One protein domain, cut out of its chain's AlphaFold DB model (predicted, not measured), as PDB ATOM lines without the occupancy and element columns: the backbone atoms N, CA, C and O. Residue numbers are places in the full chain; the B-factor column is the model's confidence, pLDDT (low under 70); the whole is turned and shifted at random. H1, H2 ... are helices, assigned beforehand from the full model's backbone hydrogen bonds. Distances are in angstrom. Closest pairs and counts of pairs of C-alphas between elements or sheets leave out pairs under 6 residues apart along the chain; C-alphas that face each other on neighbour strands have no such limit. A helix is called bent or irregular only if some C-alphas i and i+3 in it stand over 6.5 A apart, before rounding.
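What this domain is: This is residues 650 to 751 of the 891 residues of an uncharacterized protein of Nocardiopsis mwathae (UniProt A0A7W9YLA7). One long helix, H4, makes most of the length of a rod, and three shorter helices pack on it: H2 beside its first part, H3 crossing it at a steep angle, and H5 crossing its later part. The short helix H1 stands at the end where H4 begins, turned across its line, and the long link of residues 728 to 738 folds back from the other end of H4 to H5. The printed part has 102 residues with five named helices, in the order H1, H2, H3, H4, H5, and no named strand; the class is all helix. The whole is only just loose, close to compact, with a radius of gyration of the C-alphas of 15.5 A, and it spans 51 by 23 by 22 A.

How they stand to each other: The hub is H4, residues 703 to 727, which touches three other helices. H2, residues 667 to 676, touches residues 703 to 711 of H4 at a shallow tilt of 26 degrees, the same way; the closest C-alphas, of Ala 672 and Ala 707, are 4.6 A apart. H3, residues 682 to 697, forms a helical hairpin with H4: they run opposite ways at a steep tilt of 44 degrees, and the closest C-alphas, of Ala 696 and Arg 709, are 4.7 A apart. H3 touches H4 with residues 692 to 697 alone, beyond a kink of 40 degrees near residue 689. H5, residues 739 to 748, touches residues 716 to 725 of H4 at a steep tilt of 52 degrees, opposite ways, with the C-alphas of Lys 720 and Ala 743 closest at 5.0 A. Residues 683 to 688 of H3 touch H5 at a shallow tilt of 23 degrees, the same way; the closest C-alphas, of Val 684 and Arg 741, are 6.4 A apart. H1, residues 652 to 659, is close to H4 but not clearly touching it, and about perpendicular at 87 degrees; the closest C-alphas, of Arg 659 and Pro 703, are 6.2 A apart. H2 and H5 are apart. Every O i to N i+4 pair is within hydrogen-bond range in H1, H2, H4 and H5; in H3 it is 8 of 12.

Where its parts are: H4 is 36.2 A long, from C-alpha 703 at (-33.855, -24.181, 7.120) to C-alpha 727 at (-65.104, -8.186, 15.938). H3 is 22.2 A long and irregular, with C-alphas 683 and 686 7.6 A apart. H1, H2 and H5 are shorter; H5 ends at C-alpha 748, (-55.171, -16.343, 1.550).

The domain as a whole: The C-alphas of Asp 661 and Leu 732 are the two farthest apart, at 51.0 A. The printed part has no cut. The link from H4 to H5 is long, and its residues 730 to 736 have pLDDT under 70.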
ATOM      1  N   LEU A 650     -43.934 -30.283  -1.836       93.69
ATOM      2  CA  LEU A 650     -42.527 -30.132  -2.234       93.69
ATOM      3  C   LEU A 650     -41.954 -31.449  -2.775       93.69
ATOM      4  O   LEU A 650     -42.204 -32.528  -2.234       93.69
ATOM      5  N   THR A 651     -41.124 -31.355  -3.815       95.12
ATOM      6  CA  THR A 651     -40.376 -32.504  -4.341       95.12
ATOM      7  C   THR A 651     -39.165 -32.841  -3.464       95.12
ATOM      8  O   THR A 651     -38.683 -32.010  -2.687       95.12
ATOM      9  N   ASN A 652     -38.615 -34.051  -3.609       94.69
ATOM     10  CA  ASN A 652     -37.409 -34.452  -2.878       94.69
ATOM     11  C   ASN A 652     -36.198 -33.565  -3.227       94.69
ATOM     12  O   ASN A 652     -35.363 -33.310  -2.363       94.69
ATOM     13  N   GLU A 653     -36.123 -33.040  -4.452       94.56
ATOM     14  CA  GLU A 653     -35.094 -32.093  -4.891       94.56
ATOM     15  C   GLU A 653     -35.252 -30.736  -4.194       94.56
ATOM     16  O   GLU A 653     -34.259 -30.148  -3.773       94.56
ATOM     17  N   GLN A 654     -36.486 -30.252  -4.008       94.38
ATOM     18  CA  GLN A 654     -36.754 -29.020  -3.255       94.38
ATOM     19  C   GLN A 654     -36.435 -29.187  -1.765       94.38
ATOM     20  O   GLN A 654     -35.827 -28.301  -1.169       94.38
ATOM     21  N   ILE A 655     -36.780 -30.333  -1.174       92.12
ATOM     22  CA  ILE A 655     -36.456 -30.666   0.223       92.12
ATOM     23  C   ILE A 655     -34.935 -30.787   0.410       92.12
ATOM     24  O   ILE A 655     -34.385 -30.229   1.359       92.12
ATOM     25  N   ALA A 656     -34.235 -31.447  -0.518       92.44
ATOM     26  CA  ALA A 656     -32.777 -31.536  -0.510       92.44
ATOM     27  C   ALA A 656     -32.109 -30.165  -0.713       92.44
ATOM     28  O   ALA A 656     -31.138 -29.868  -0.024       92.44
ATOM     29  N   SER A 657     -32.647 -29.315  -1.594       93.12
ATOM     30  CA  SER A 657     -32.152 -27.951  -1.813       93.12
ATOM     31  C   SER A 657     -32.395 -27.033  -0.613       93.12
ATOM     32  O   SER A 657     -31.560 -26.178  -0.344       93.12
ATOM     33  N   LEU A 658     -33.509 -27.205   0.110       92.69
ATOM     34  CA  LEU A 658     -33.789 -26.475   1.347       92.69
ATOM     35  C   LEU A 658     -32.862 -26.928   2.486       92.69
ATOM     36  O   LEU A 658     -32.408 -26.101   3.271       92.69
ATOM     37  N   ARG A 659     -32.568 -28.233   2.577       92.25
ATOM     38  CA  ARG A 659     -31.654 -28.784   3.589       92.25
ATOM     39  C   ARG A 659     -30.185 -28.459   3.297       92.25
ATOM     40  O   ARG A 659     -29.423 -28.244   4.236       92.25
ATOM     41  N   GLY A 660     -29.774 -28.468   2.030       93.12
ATOM     42  CA  GLY A 660     -28.378 -28.307   1.622       93.12
ATOM     43  C   GLY A 660     -27.439 -29.270   2.359       93.12
ATOM     44  O   GLY A 660     -27.746 -30.452   2.549       93.12
ATOM     45  N   ASP A 661     -26.315 -28.739   2.839       92.25
ATOM     46  CA  ASP A 661     -25.324 -29.480   3.628       92.25
ATOM     47  C   ASP A 661     -25.700 -29.626   5.118       92.25
ATOM     48  O   ASP A 661     -24.964 -30.246   5.887       92.25
ATOM     49  N   HIS A 662     -26.844 -29.089   5.567       90.94
ATOM     50  CA  HIS A 662     -27.235 -29.173   6.975       90.94
ATOM     51  C   HIS A 662     -27.594 -30.625   7.374       90.94
ATOM     52  O   HIS A 662     -28.432 -31.260   6.716       90.94
ATOM     53  N   PRO A 663     -27.006 -31.182   8.454       87.88
ATOM     54  CA  PRO A 663     -27.339 -32.527   8.927       87.88
ATOM     55  C   PRO A 663     -28.795 -32.637   9.389       87.88
ATOM     56  O   PRO A 663     -29.322 -31.708   9.999       87.88
ATOM     57  N   ARG A 664     -29.427 -33.806   9.197       86.19
ATOM     58  CA  ARG A 664     -30.823 -34.054   9.623       86.19
ATOM     59  C   ARG A 664     -31.042 -33.832  11.128       86.19
ATOM     60  O   ARG A 664     -32.093 -33.347  11.535       86.19
ATOM     61  N   ILE A 665     -30.035 -34.146  11.944       82.81
ATOM     62  CA  ILE A 665     -30.032 -33.939  13.405       82.81
ATOM     63  C   ILE A 665     -29.459 -32.575  13.837       82.81
ATOM     64  O   ILE A 665     -29.371 -32.299  15.027       82.81
ATOM     65  N   GLY A 666     -29.047 -31.718  12.896       78.94
ATOM     66  CA  GLY A 666     -28.477 -30.401  13.186       78.94
ATOM     67  C   GLY A 666     -29.539 -29.338  13.488       78.94
ATOM     68  O   GLY A 666     -30.654 -29.415  12.972       78.94
ATOM     69  N   ASP A 667     -29.165 -28.322  14.277       80.31
ATOM     70  CA  ASP A 667     -30.040 -27.230  14.750       80.31
ATOM     71  C   ASP A 667     -30.922 -26.636  13.636       80.31
ATOM     72  O   ASP A 667     -32.136 -26.610  13.776       80.31
ATOM     73  N   GLU A 668     -30.349 -26.276  12.482       87.25
ATOM     74  CA  GLU A 668     -31.094 -25.763  11.317       87.25
ATOM     75  C   GLU A 668     -32.296 -26.652  10.925       87.25
ATOM     76  O   GLU A 668     -33.436 -26.182  10.872       87.25
ATOM     77  N   TRP A 669     -32.068 -27.950  10.685       89.69
ATOM     78  CA  TRP A 669     -33.126 -28.877  10.257       89.69
ATOM     79  C   TRP A 669     -34.098 -29.186  11.399       89.69
ATOM     80  O   TRP A 669     -35.315 -29.202  11.213       89.69
ATOM     81  N   GLN A 670     -33.577 -29.328  12.620       89.00
ATOM     82  CA  GLN A 670     -34.385 -29.525  13.821       89.00
ATOM     83  C   GLN A 670     -35.264 -28.307  14.146       89.00
ATOM     84  O   GLN A 670     -36.367 -28.480  14.674       89.00
ATOM     85  N   ARG A 671     -34.837 -27.090  13.788       83.62
ATOM     86  CA  ARG A 671     -35.585 -25.836  13.949       83.62
ATOM     87  C   ARG A 671     -36.707 -25.696  12.925       83.62
ATOM     88  O   ARG A 671     -37.800 -25.276  13.315       83.62
ATOM     89  N   ALA A 672     -36.474 -26.102  11.673       83.25
ATOM     90  CA  ALA A 672     -37.527 -26.264  10.666       83.25
ATOM     91  C   ALA A 672     -38.563 -27.312  11.109       83.25
ATOM     92  O   ALA A 672     -39.768 -27.058  11.057       83.25
ATOM     93  N   ALA A 673     -38.104 -28.436  11.667       84.25
ATOM     94  CA  ALA A 673     -38.977 -29.475  12.206       84.25
ATOM     95  C   ALA A 673     -39.802 -28.989  13.415       84.25
ATOM     96  O   ALA A 673     -40.965 -29.357  13.546       84.25
ATOM     97  N   SER A 674     -39.256 -28.117  14.278       81.56
ATOM     98  CA  SER A 674     -40.026 -27.477  15.366       81.56
ATOM     99  C   SER A 674     -41.117 -26.521  14.867       81.56
ATOM    100  O   SER A 674     -42.150 -26.392  15.526       81.56
ATOM    101  N   ALA A 675     -40.889 -25.839  13.740       80.12
ATOM    102  CA  ALA A 675     -41.852 -24.913  13.144       80.12
ATOM    103  C   ALA A 675     -43.009 -25.662  12.472       80.12
ATOM    104  O   ALA A 675     -44.178 -25.418  12.771       80.12
ATOM    105  N   VAL A 676     -42.685 -26.623  11.604       85.19
ATOM    106  CA  VAL A 676     -43.680 -27.433  10.883       85.19
ATOM    107  C   VAL A 676     -44.431 -28.382  11.826       85.19
ATOM    108  O   VAL A 676     -45.641 -28.558  11.680       85.19
ATOM    109  N   GLY A 677     -43.752 -28.901  12.856       78.94
ATOM    110  CA  GLY A 677     -44.327 -29.719  13.929       78.94
ATOM    111  C   GLY A 677     -45.331 -29.000  14.844       78.94
ATOM    112  O   GLY A 677     -45.898 -29.636  15.728       78.94
ATOM    113  N   GLN A 678     -45.599 -27.707  14.629       79.12
ATOM    114  CA  GLN A 678     -46.751 -26.991  15.191       79.12
ATOM    115  C   GLN A 678     -47.843 -26.849  14.111       79.12
ATOM    116  O   GLN A 678     -47.979 -25.783  13.498       79.12
ATOM    117  N   PRO A 679     -48.622 -27.912  13.821       73.12
ATOM    118  CA  PRO A 679     -49.549 -27.913  12.700       73.12
ATOM    119  C   PRO A 679     -50.676 -26.892  12.877       73.12
ATOM    120  O   PRO A 679     -51.213 -26.686  13.967       73.12
ATOM    121  N   PHE A 680     -51.113 -26.323  11.754       81.06
ATOM    122  CA  PHE A 680     -52.407 -25.652  11.662       81.06
ATOM    123  C   PHE A 680     -53.539 -26.584  12.128       81.06
ATOM    124  O   PHE A 680     -53.471 -27.807  11.972       81.06
ATOM    125  N   ASN A 681     -54.614 -26.003  12.666       83.50
ATOM    126  CA  ASN A 681     -55.780 -26.761  13.119       83.50
ATOM    127  C   ASN A 681     -56.336 -27.668  11.997       83.50
ATOM    128  O   ASN A 681     -56.421 -27.239  10.847       83.50
ATOM    129  N   LYS A 682     -56.744 -28.903  12.337       84.81
ATOM    130  CA  LYS A 682     -57.132 -29.960  11.376       84.81
ATOM    131  C   LYS A 682     -58.093 -29.486  10.271       84.81
ATOM    132  O   LYS A 682     -57.908 -29.866   9.123       84.81
ATOM    133  N   THR A 683     -59.060 -28.620  10.587       84.69
ATOM    134  CA  THR A 683     -60.048 -28.087   9.625       84.69
ATOM    135  C   THR A 683     -59.439 -27.195   8.531       84.69
ATOM    136  O   THR A 683     -60.044 -27.029   7.477       84.69
ATOM    137  N   VAL A 684     -58.252 -26.621   8.762       89.12
ATOM    138  CA  VAL A 684     -57.561 -25.716   7.825       89.12
ATOM    139  C   VAL A 684     -56.137 -26.157   7.461       89.12
ATOM    140  O   VAL A 684     -55.539 -25.537   6.585       89.12
ATOM    141  N   LYS A 685     -55.592 -27.242   8.051       89.19
ATOM    142  CA  LYS A 685     -54.231 -27.740   7.743       89.19
ATOM    143  C   LYS A 685     -54.028 -27.940   6.243       89.19
ATOM    144  O   LYS A 685     -53.090 -27.386   5.687       89.19
ATOM    145  N   ASN A 686     -54.935 -28.659   5.587       90.50
ATOM    146  CA  ASN A 686     -54.809 -29.008   4.167       90.50
ATOM    147  C   ASN A 686     -54.917 -27.790   3.225       90.50
ATOM    148  O   ASN A 686     -54.622 -27.916   2.043       90.50
ATOM    149  N   LEU A 687     -55.344 -26.632   3.742       91.75
ATOM    150  CA  LEU A 687     -55.433 -25.371   3.009       91.75
ATOM    151  C   LEU A 687     -54.198 -24.492   3.258       91.75
ATOM    152  O   LEU A 687     -53.577 -24.029   2.313       91.75
ATOM    153  N   LEU A 688     -53.836 -24.273   4.526       93.19
ATOM    154  CA  LEU A 688     -52.788 -23.318   4.902       93.19
ATOM    155  C   LEU A 688     -51.382 -23.922   4.934       93.19
ATOM    156  O   LEU A 688     -50.413 -23.195   4.751       93.19
ATOM    157  N   HIS A 689     -51.236 -25.231   5.158       93.62
ATOM    158  CA  HIS A 689     -49.913 -25.856   5.238       93.62
ATOM    159  C   HIS A 689     -49.141 -25.823   3.900       93.62
ATOM    160  O   HIS A 689     -47.966 -25.449   3.938       93.62
ATOM    161  N   PRO A 690     -49.751 -26.108   2.724       94.56
ATOM    162  CA  PRO A 690     -49.080 -25.933   1.431       94.56
ATOM    163  C   PRO A 690     -48.670 -24.478   1.169       94.56
ATOM    164  O   PRO A 690     -47.540 -24.209   0.768       94.56
ATOM    165  N   GLU A 691     -49.564 -23.527   1.456       95.38
ATOM    166  CA  GLU A 691     -49.347 -22.099   1.194       95.38
ATOM    167  C   GLU A 691     -48.265 -21.498   2.100       95.38
ATOM    168  O   GLU A 691     -47.341 -20.848   1.608       95.38
ATOM    169  N   ALA A 692     -48.304 -21.795   3.404       94.38
ATOM    170  CA  ALA A 692     -47.271 -21.404   4.361       94.38
ATOM    171  C   ALA A 692     -45.901 -22.007   4.007       94.38
ATOM    172  O   ALA A 692     -44.880 -21.326   4.100       94.38
ATOM    173  N   THR A 693     -45.872 -23.268   3.562       95.44
ATOM    174  CA  THR A 693     -44.638 -23.946   3.134       95.44
ATOM    175  C   THR A 693     -44.058 -23.303   1.876       95.44
ATOM    176  O   THR A 693     -42.852 -23.068   1.814       95.44
ATOM    177  N   ARG A 694     -44.893 -22.940   0.892       93.81
ATOM    178  CA  ARG A 694     -44.437 -22.259  -0.330       93.81
ATOM    179  C   ARG A 694     -43.938 -20.839  -0.045       93.81
ATOM    180  O   ARG A 694     -42.843 -20.484  -0.468       93.81
ATOM    181  N   PHE A 695     -44.684 -20.067   0.751       94.88
ATOM    182  CA  PHE A 695     -44.286 -18.736   1.233       94.88
ATOM    183  C   PHE A 695     -42.952 -18.749   2.000       94.88
ATOM    184  O   PHE A 695     -42.147 -17.813   1.891       94.88
ATOM    185  N   ALA A 696     -42.722 -19.805   2.783       94.12
ATOM    186  CA  ALA A 696     -41.476 -20.006   3.501       94.12
ATOM    187  C   ALA A 696     -40.325 -20.375   2.556       94.12
ATOM    188  O   ALA A 696     -39.276 -19.741   2.627       94.12
ATOM    189  N   LEU A 697     -40.531 -21.326   1.638       93.00
ATOM    190  CA  LEU A 697     -39.511 -21.781   0.688       93.00
ATOM    191  C   LEU A 697     -39.049 -20.675  -0.276       93.00
ATOM    192  O   LEU A 697     -37.854 -20.528  -0.500       93.00
ATOM    193  N   GLU A 698     -39.974 -19.886  -0.832       88.88
ATOM    194  CA  GLU A 698     -39.678 -18.903  -1.892       88.88
ATOM    195  C   GLU A 698     -38.761 -17.740  -1.470       88.88
ATOM    196  O   GLU A 698     -38.308 -16.981  -2.325       88.88
ATOM    197  N   GLY A 699     -38.482 -17.577  -0.176       79.12
ATOM    198  CA  GLY A 699     -37.609 -16.515   0.327       79.12
ATOM    199  C   GLY A 699     -36.788 -16.922   1.543       79.12
ATOM    200  O   GLY A 699     -36.577 -16.082   2.412       79.12
ATOM    201  N   ALA A 700     -36.390 -18.194   1.633       88.50
ATOM    202  CA  ALA A 700     -35.497 -18.703   2.670       88.50
ATOM    203  C   ALA A 700     -34.135 -19.106   2.091       88.50
ATOM    204  O   ALA A 700     -34.056 -19.859   1.123       88.50
ATOM    205  N   SER A 701     -33.067 -18.640   2.734       87.88
ATOM    206  CA  SER A 701     -31.677 -19.007   2.450       87.88
ATOM    207  C   SER A 701     -31.175 -20.208   3.266       87.88
ATOM    208  O   SER A 701     -30.194 -20.838   2.876       87.88
ATOM    209  N   SER A 702     -31.850 -20.553   4.371       90.81
ATOM    210  CA  SER A 702     -31.557 -21.731   5.201       90.81
ATOM    211  C   SER A 702     -32.830 -22.353   5.807       90.81
ATOM    212  O   SER A 702     -33.884 -21.703   5.835       90.81
ATOM    213  N   PRO A 703     -32.756 -23.577   6.367       91.19
ATOM    214  CA  PRO A 703     -33.855 -24.181   7.120       91.19
ATOM    215  C   PRO A 703     -34.342 -23.340   8.313       91.19
ATOM    216  O   PRO A 703     -35.543 -23.319   8.587       91.19
ATOM    217  N   ARG A 704     -33.453 -22.612   9.010       87.69
ATOM    218  CA  ARG A 704     -33.847 -21.677  10.080       87.69
ATOM    219  C   ARG A 704     -34.635 -20.488   9.536       87.69
ATOM    220  O   ARG A 704     -35.640 -20.117  10.140       87.69
ATOM    221  N   GLU A 705     -34.243 -19.919   8.396       89.50
ATOM    222  CA  GLU A 705     -35.022 -18.835   7.783       89.50
ATOM    223  C   GLU A 705     -36.394 -19.330   7.303       89.50
ATOM    224  O   GLU A 705     -37.410 -18.686   7.567       89.50
ATOM    225  N   PHE A 706     -36.452 -20.520   6.698       93.56
ATOM    226  CA  PHE A 706     -37.710 -21.192   6.369       93.56
ATOM    227  C   PHE A 706     -38.595 -21.366   7.614       93.56
ATOM    228  O   PHE A 706     -39.783 -21.046   7.572       93.56
ATOM    229  N   ALA A 707     -38.018 -21.789   8.745       87.50
ATOM    230  CA  ALA A 707     -38.733 -21.917  10.013       87.50
ATOM    231  C   ALA A 707     -39.343 -20.579  10.473       87.50
ATOM    232  O   ALA A 707     -40.519 -20.539  10.833       87.50
ATOM    233  N   TYR A 708     -38.578 -19.481  10.405       88.00
ATOM    234  CA  TYR A 708     -39.073 -18.141  10.743       88.00
ATOM    235  C   TYR A 708     -40.205 -17.684   9.816       88.00
ATOM    236  O   TYR A 708     -41.202 -17.148  10.291       88.00
ATOM    237  N   ARG A 709     -40.091 -17.913   8.501       93.62
ATOM    238  CA  ARG A 709     -41.122 -17.518   7.524       93.62
ATOM    239  C   ARG A 709     -42.404 -18.342   7.667       93.62
ATOM    240  O   ARG A 709     -43.499 -17.790   7.580       93.62
ATOM    241  N   TYR A 710     -42.282 -19.641   7.931       92.38
ATOM    242  CA  TYR A 710     -43.425 -20.519   8.193       92.38
ATOM    243  C   TYR A 710     -44.164 -20.104   9.478       92.38
ATOM    244  O   TYR A 710     -45.389 -19.966   9.485       92.38
ATOM    245  N   GLU A 711     -43.419 -19.834  10.555       90.62
ATOM    246  CA  GLU A 711     -43.983 -19.354  11.820       90.62
ATOM    247  C   GLU A 711     -44.582 -17.940  11.705       90.62
ATOM    248  O   GLU A 711     -45.634 -17.684  12.292       90.62
ATOM    249  N   TYR A 712     -43.999 -17.055  10.887       92.12
ATOM    250  CA  TYR A 712     -44.572 -15.748  10.553       92.12
ATOM    251  C   TYR A 712     -45.941 -15.876   9.866       92.12
ATOM    252  O   TYR A 712     -46.919 -15.282  10.321       92.12
ATOM    253  N   TYR A 713     -46.046 -16.708   8.821       94.50
ATOM    254  CA  TYR A 713     -47.316 -16.960   8.127       94.50
ATOM    255  C   TYR A 713     -48.376 -17.527   9.089       94.50
ATOM    256  O   TYR A 713     -49.541 -17.122   9.061       94.50
ATOM    257  N   LYS A 714     -47.974 -18.422  10.004       92.25
ATOM    258  CA  LYS A 714     -48.862 -18.933  11.055       92.25
ATOM    259  C   LYS A 714     -49.301 -17.836  12.036       92.25
ATOM    260  O   LYS A 714     -50.482 -17.784  12.369       92.25
ATOM    261  N   ALA A 715     -48.401 -16.952  12.471       89.25
ATOM    262  CA  ALA A 715     -48.743 -15.848  13.372       89.25
ATOM    263  C   ALA A 715     -49.727 -14.854  12.731       89.25
ATOM    264  O   ALA A 715     -50.640 -14.388  13.410       89.25
ATOM    265  N   VAL A 716     -49.599 -14.600  11.422       91.38
ATOM    266  CA  VAL A 716     -50.566 -13.825  10.626       91.38
ATOM    267  C   VAL A 716     -51.939 -14.511  10.572       91.38
ATOM    268  O   VAL A 716     -52.956 -13.849  10.774       91.38
ATOM    269  N   PHE A 717     -52.000 -15.831  10.370       94.00
ATOM    270  CA  PHE A 717     -53.267 -16.572  10.454       94.00
ATOM    271  C   PHE A 717     -53.894 -16.493  11.856       94.00
ATOM    272  O   PHE A 717     -55.081 -16.182  11.990       94.00
ATOM    273  N   ASP A 718     -53.104 -16.733  12.906       90.00
ATOM    274  CA  ASP A 718     -53.576 -16.671  14.292       90.00
ATOM    275  C   ASP A 718     -54.060 -15.245  14.649       90.00
ATOM    276  O   ASP A 718     -55.036 -15.085  15.379       90.00
ATOM    277  N   GLU A 719     -53.450 -14.198  14.082       89.06
ATOM    278  CA  GLU A 719     -53.924 -12.808  14.157       89.06
ATOM    279  C   GLU A 719     -55.303 -12.621  13.500       89.06
ATOM    280  O   GLU A 719     -56.161 -11.960  14.088       89.06
ATOM    281  N   LYS A 720     -55.574 -13.230  12.334       89.88
ATOM    282  CA  LYS A 720     -56.904 -13.143  11.699       89.88
ATOM    283  C   LYS A 720     -57.970 -13.929  12.470       89.88
ATOM    284  O   LYS A 720     -59.112 -13.478  12.535       89.88
ATOM    285  N   VAL A 721     -57.612 -15.047  13.114       89.50
ATOM    286  CA  VAL A 721     -58.510 -15.748  14.058       89.50
ATOM    287  C   VAL A 721     -58.882 -14.813  15.210       89.50
ATOM    288  O   VAL A 721     -60.067 -14.592  15.450       89.50
ATOM    289  N   ARG A 722     -57.876 -14.206  15.848       87.12
ATOM    290  CA  ARG A 722     -58.029 -13.254  16.959       87.12
ATOM    291  C   ARG A 722     -58.864 -12.023  16.585       87.12
ATOM    292  O   ARG A 722     -59.750 -11.632  17.337       87.12
ATOM    293  N   HIS A 723     -58.658 -11.456  15.398       86.44
ATOM    294  CA  HIS A 723     -59.453 -10.326  14.902       86.44
ATOM    295  C   HIS A 723     -60.949 -10.667  14.764       86.44
ATOM    296  O   HIS A 723     -61.803  -9.848  15.106       86.44
ATOM    297  N   LEU A 724     -61.283 -11.881  14.310       86.31
ATOM    298  CA  LEU A 724     -62.673 -12.352  14.231       86.31
ATOM    299  C   LEU A 724     -63.270 -12.735  15.598       86.31
ATOM    300  O   LEU A 724     -64.491 -12.806  15.722       86.31
ATOM    301  N   GLU A 725     -62.447 -12.990  16.619       84.94
ATOM    302  CA  GLU A 725     -62.910 -13.161  18.006       84.94
ATOM    303  C   GLU A 725     -63.347 -11.819  18.604       84.94
ATOM    304  O   GLU A 725     -64.405 -11.757  19.226       84.94
ATOM    305  N   ASP A 726     -62.594 -10.747  18.343       82.88
ATOM    306  CA  ASP A 726     -62.890  -9.401  18.858       82.88
ATOM    307  C   ASP A 726     -64.059  -8.732  18.117       82.88
ATOM    308  O   ASP A 726     -64.912  -8.091  18.729       82.88
ATOM    309  N   THR A 727     -64.105  -8.869  16.786       82.88
ATOM    310  CA  THR A 727     -65.104  -8.186  15.938       82.88
ATOM    311  C   THR A 727     -66.422  -8.943  15.797       82.88
ATOM    312  O   THR A 727     -67.466  -8.320  15.591       82.88
ATOM    313  N   ASP A 728     -66.410 -10.270  15.937       76.00
ATOM    314  CA  ASP A 728     -67.608 -11.108  15.898       76.00
ATOM    315  C   ASP A 728     -67.534 -12.252  16.929       76.00
ATOM    316  O   ASP A 728     -67.500 -13.437  16.569       76.00
ATOM    317  N   PRO A 729     -67.551 -11.931  18.239       70.25
ATOM    318  CA  PRO A 729     -67.465 -12.929  19.308       70.25
ATOM    319  C   PRO A 729     -68.592 -13.970  19.237       70.25
ATOM    320  O   PRO A 729     -68.380 -15.129  19.595       70.25
ATOM    321  N   ARG A 730     -69.761 -13.590  18.697       66.94
ATOM    322  CA  ARG A 730     -70.939 -14.458  18.526       66.94
ATOM    323  C   ARG A 730     -70.966 -15.249  17.204       66.94
ATOM    324  O   ARG A 730     -71.865 -16.064  17.032       66.94
ATOM    325  N   GLY A 731     -70.015 -15.031  16.291       64.31
ATOM    326  CA  GLY A 731     -69.900 -15.752  15.014       64.31
ATOM    327  C   GLY A 731     -71.051 -15.511  14.025       64.31
ATOM    328  O   GLY A 731     -71.323 -16.363  13.181       64.31
ATOM    329  N   LEU A 732     -71.754 -14.380  14.134       61.38
ATOM    330  CA  LEU A 732     -72.985 -14.079  13.388       61.38
ATOM    331  C   LEU A 732     -72.747 -13.662  11.925       61.38
ATOM    332  O   LEU A 732     -73.674 -13.690  11.117       61.38
ATOM    333  N   SER A 733     -71.524 -13.262  11.573       59.88
ATOM    334  CA  SER A 733     -71.124 -12.874  10.212       59.88
ATOM    335  C   SER A 733     -70.663 -14.058   9.355       59.88
ATOM    336  O   SER A 733     -70.698 -13.990   8.123       59.88
ATOM    337  N   HIS A 734     -70.219 -15.147   9.990       63.06
ATOM    338  CA  HIS A 734     -69.597 -16.284   9.320       63.06
ATOM    339  C   HIS A 734     -70.692 -17.162   8.684       63.06
ATOM    340  O   HIS A 734     -71.404 -17.888   9.376       63.06
ATOM    341  N   LYS A 735     -70.863 -17.096   7.356       58.41
ATOM    342  CA  LYS A 735     -71.988 -17.713   6.617       58.41
ATOM    343  C   LYS A 735     -71.947 -19.254   6.607       58.41
ATOM    344  O   LYS A 735     -71.613 -19.860   5.592       58.41
ATOM    345  N   GLY A 736     -72.287 -19.889   7.729       61.22
ATOM    346  CA  GLY A 736     -72.264 -21.349   7.890       61.22
ATOM    347  C   GLY A 736     -70.855 -21.956   7.921       61.22
ATOM    348  O   GLY A 736     -70.692 -23.138   7.637       61.22
ATOM    349  N   GLN A 737     -69.833 -21.155   8.237       72.44
ATOM    350  CA  GLN A 737     -68.431 -21.576   8.305       72.44
ATOM    351  C   GLN A 737     -67.846 -21.302   9.694       72.44
ATOM    352  O   GLN A 737     -68.292 -20.400  10.400       72.44
ATOM    353  N   SER A 738     -66.823 -22.062  10.090       84.69
ATOM    354  CA  SER A 738     -66.131 -21.821  11.359       84.69
ATOM    355  C   SER A 738     -65.238 -20.578  11.280       84.69
ATOM    356  O   SER A 738     -64.626 -20.309  10.247       84.69
ATOM    357  N   ARG A 739     -65.077 -19.865  12.405       85.88
ATOM    358  CA  ARG A 739     -64.192 -18.687  12.516       85.88
ATOM    359  C   ARG A 739     -62.780 -18.951  11.979       85.88
ATOM    360  O   ARG A 739     -62.205 -18.116  11.290       85.88
ATOM    361  N   LYS A 740     -62.245 -20.150  12.239       87.81
ATOM    362  CA  LYS A 740     -60.928 -20.596  11.751       87.81
ATOM    363  C   LYS A 740     -60.883 -20.765  10.229       87.81
ATOM    364  O   LYS A 740     -59.837 -20.497   9.652       87.81
ATOM    365  N   ARG A 741     -61.986 -21.154   9.571       89.19
ATOM    366  CA  ARG A 741     -62.063 -21.165   8.100       89.19
ATOM    367  C   ARG A 741     -62.059 -19.741   7.549       89.19
ATOM    368  O   ARG A 741     -61.211 -19.440   6.722       89.19
ATOM    369  N   SER A 742     -62.909 -18.855   8.067       88.69
ATOM    370  CA  SER A 742     -62.963 -17.465   7.598       88.69
ATOM    371  C   SER A 742     -61.652 -16.701   7.846       88.69
ATOM    372  O   SER A 742     -61.230 -15.928   6.996       88.69
ATOM    373  N   ALA A 743     -60.947 -16.972   8.950       91.06
ATOM    374  CA  ALA A 743     -59.593 -16.464   9.182       91.06
ATOM    375  C   ALA A 743     -58.558 -17.012   8.181       91.06
ATOM    376  O   ALA A 743     -57.633 -16.296   7.804       91.06
ATOM    377  N   ALA A 744     -58.708 -18.266   7.742       92.75
ATOM    378  CA  ALA A 744     -57.849 -18.859   6.723       92.75
ATOM    379  C   ALA A 744     -58.088 -18.204   5.356       92.75
ATOM    380  O   ALA A 744     -57.127 -17.814   4.705       92.75
ATOM    381  N   ASP A 745     -59.349 -17.994   4.973       91.31
ATOM    382  CA  ASP A 745     -59.710 -17.281   3.741       91.31
ATOM    383  C   ASP A 745     -59.166 -15.834   3.753       91.31
ATOM    384  O   ASP A 745     -58.452 -15.442   2.835       91.31
ATOM    385  N   LEU A 746     -59.333 -15.100   4.864       91.94
ATOM    386  CA  LEU A 746     -58.718 -13.774   5.078       91.94
ATOM    387  C   LEU A 746     -57.176 -13.772   5.071       91.94
ATOM    388  O   LEU A 746     -56.574 -12.710   4.924       91.94
ATOM    389  N   THR A 747     -56.528 -14.923   5.272       94.25
ATOM    390  CA  THR A 747     -55.062 -15.056   5.186       94.25
ATOM    391  C   THR A 747     -54.611 -15.338   3.751       94.25
ATOM    392  O   THR A 747     -53.549 -14.872   3.349       94.25
ATOM    393  N   LEU A 748     -55.421 -16.062   2.969       93.31
ATOM    394  CA  LEU A 748     -55.171 -16.343   1.550       93.31
ATOM    395  C   LEU A 748     -55.414 -15.122   0.654       93.31
ATOM    396  O   LEU A 748     -54.662 -14.907  -0.292       93.31
ATOM    397  N   ASP A 749     -56.429 -14.316   0.972       93.81
ATOM    398  CA  ASP A 749     -56.750 -13.075   0.253       93.81
ATOM    399  C   ASP A 749     -55.731 -11.940   0.517       93.81
ATOM    400  O   ASP A 749     -55.803 -10.880  -0.110       93.81
ATOM    401  N   MET A 750     -54.785 -12.127   1.449       93.62
ATOM    402  CA  MET A 750     -53.820 -11.108   1.871       93.62
ATOM    403  C   MET A 750     -52.422 -11.352   1.283       93.62
ATOM    404  O   MET A 750     -51.893 -12.461   1.333       93.62
ATOM    405  N   ASP A 751     -51.757 -10.289   0.821       95.12
ATOM    406  CA  ASP A 751     -50.339 -10.359   0.459       95.12
ATOM    407  C   ASP A 751     -49.447 -10.403   1.716       95.12
ATOM    408  O   ASP A 751     -48.948  -9.392   2.219       95.12
TER     409      ASP A 751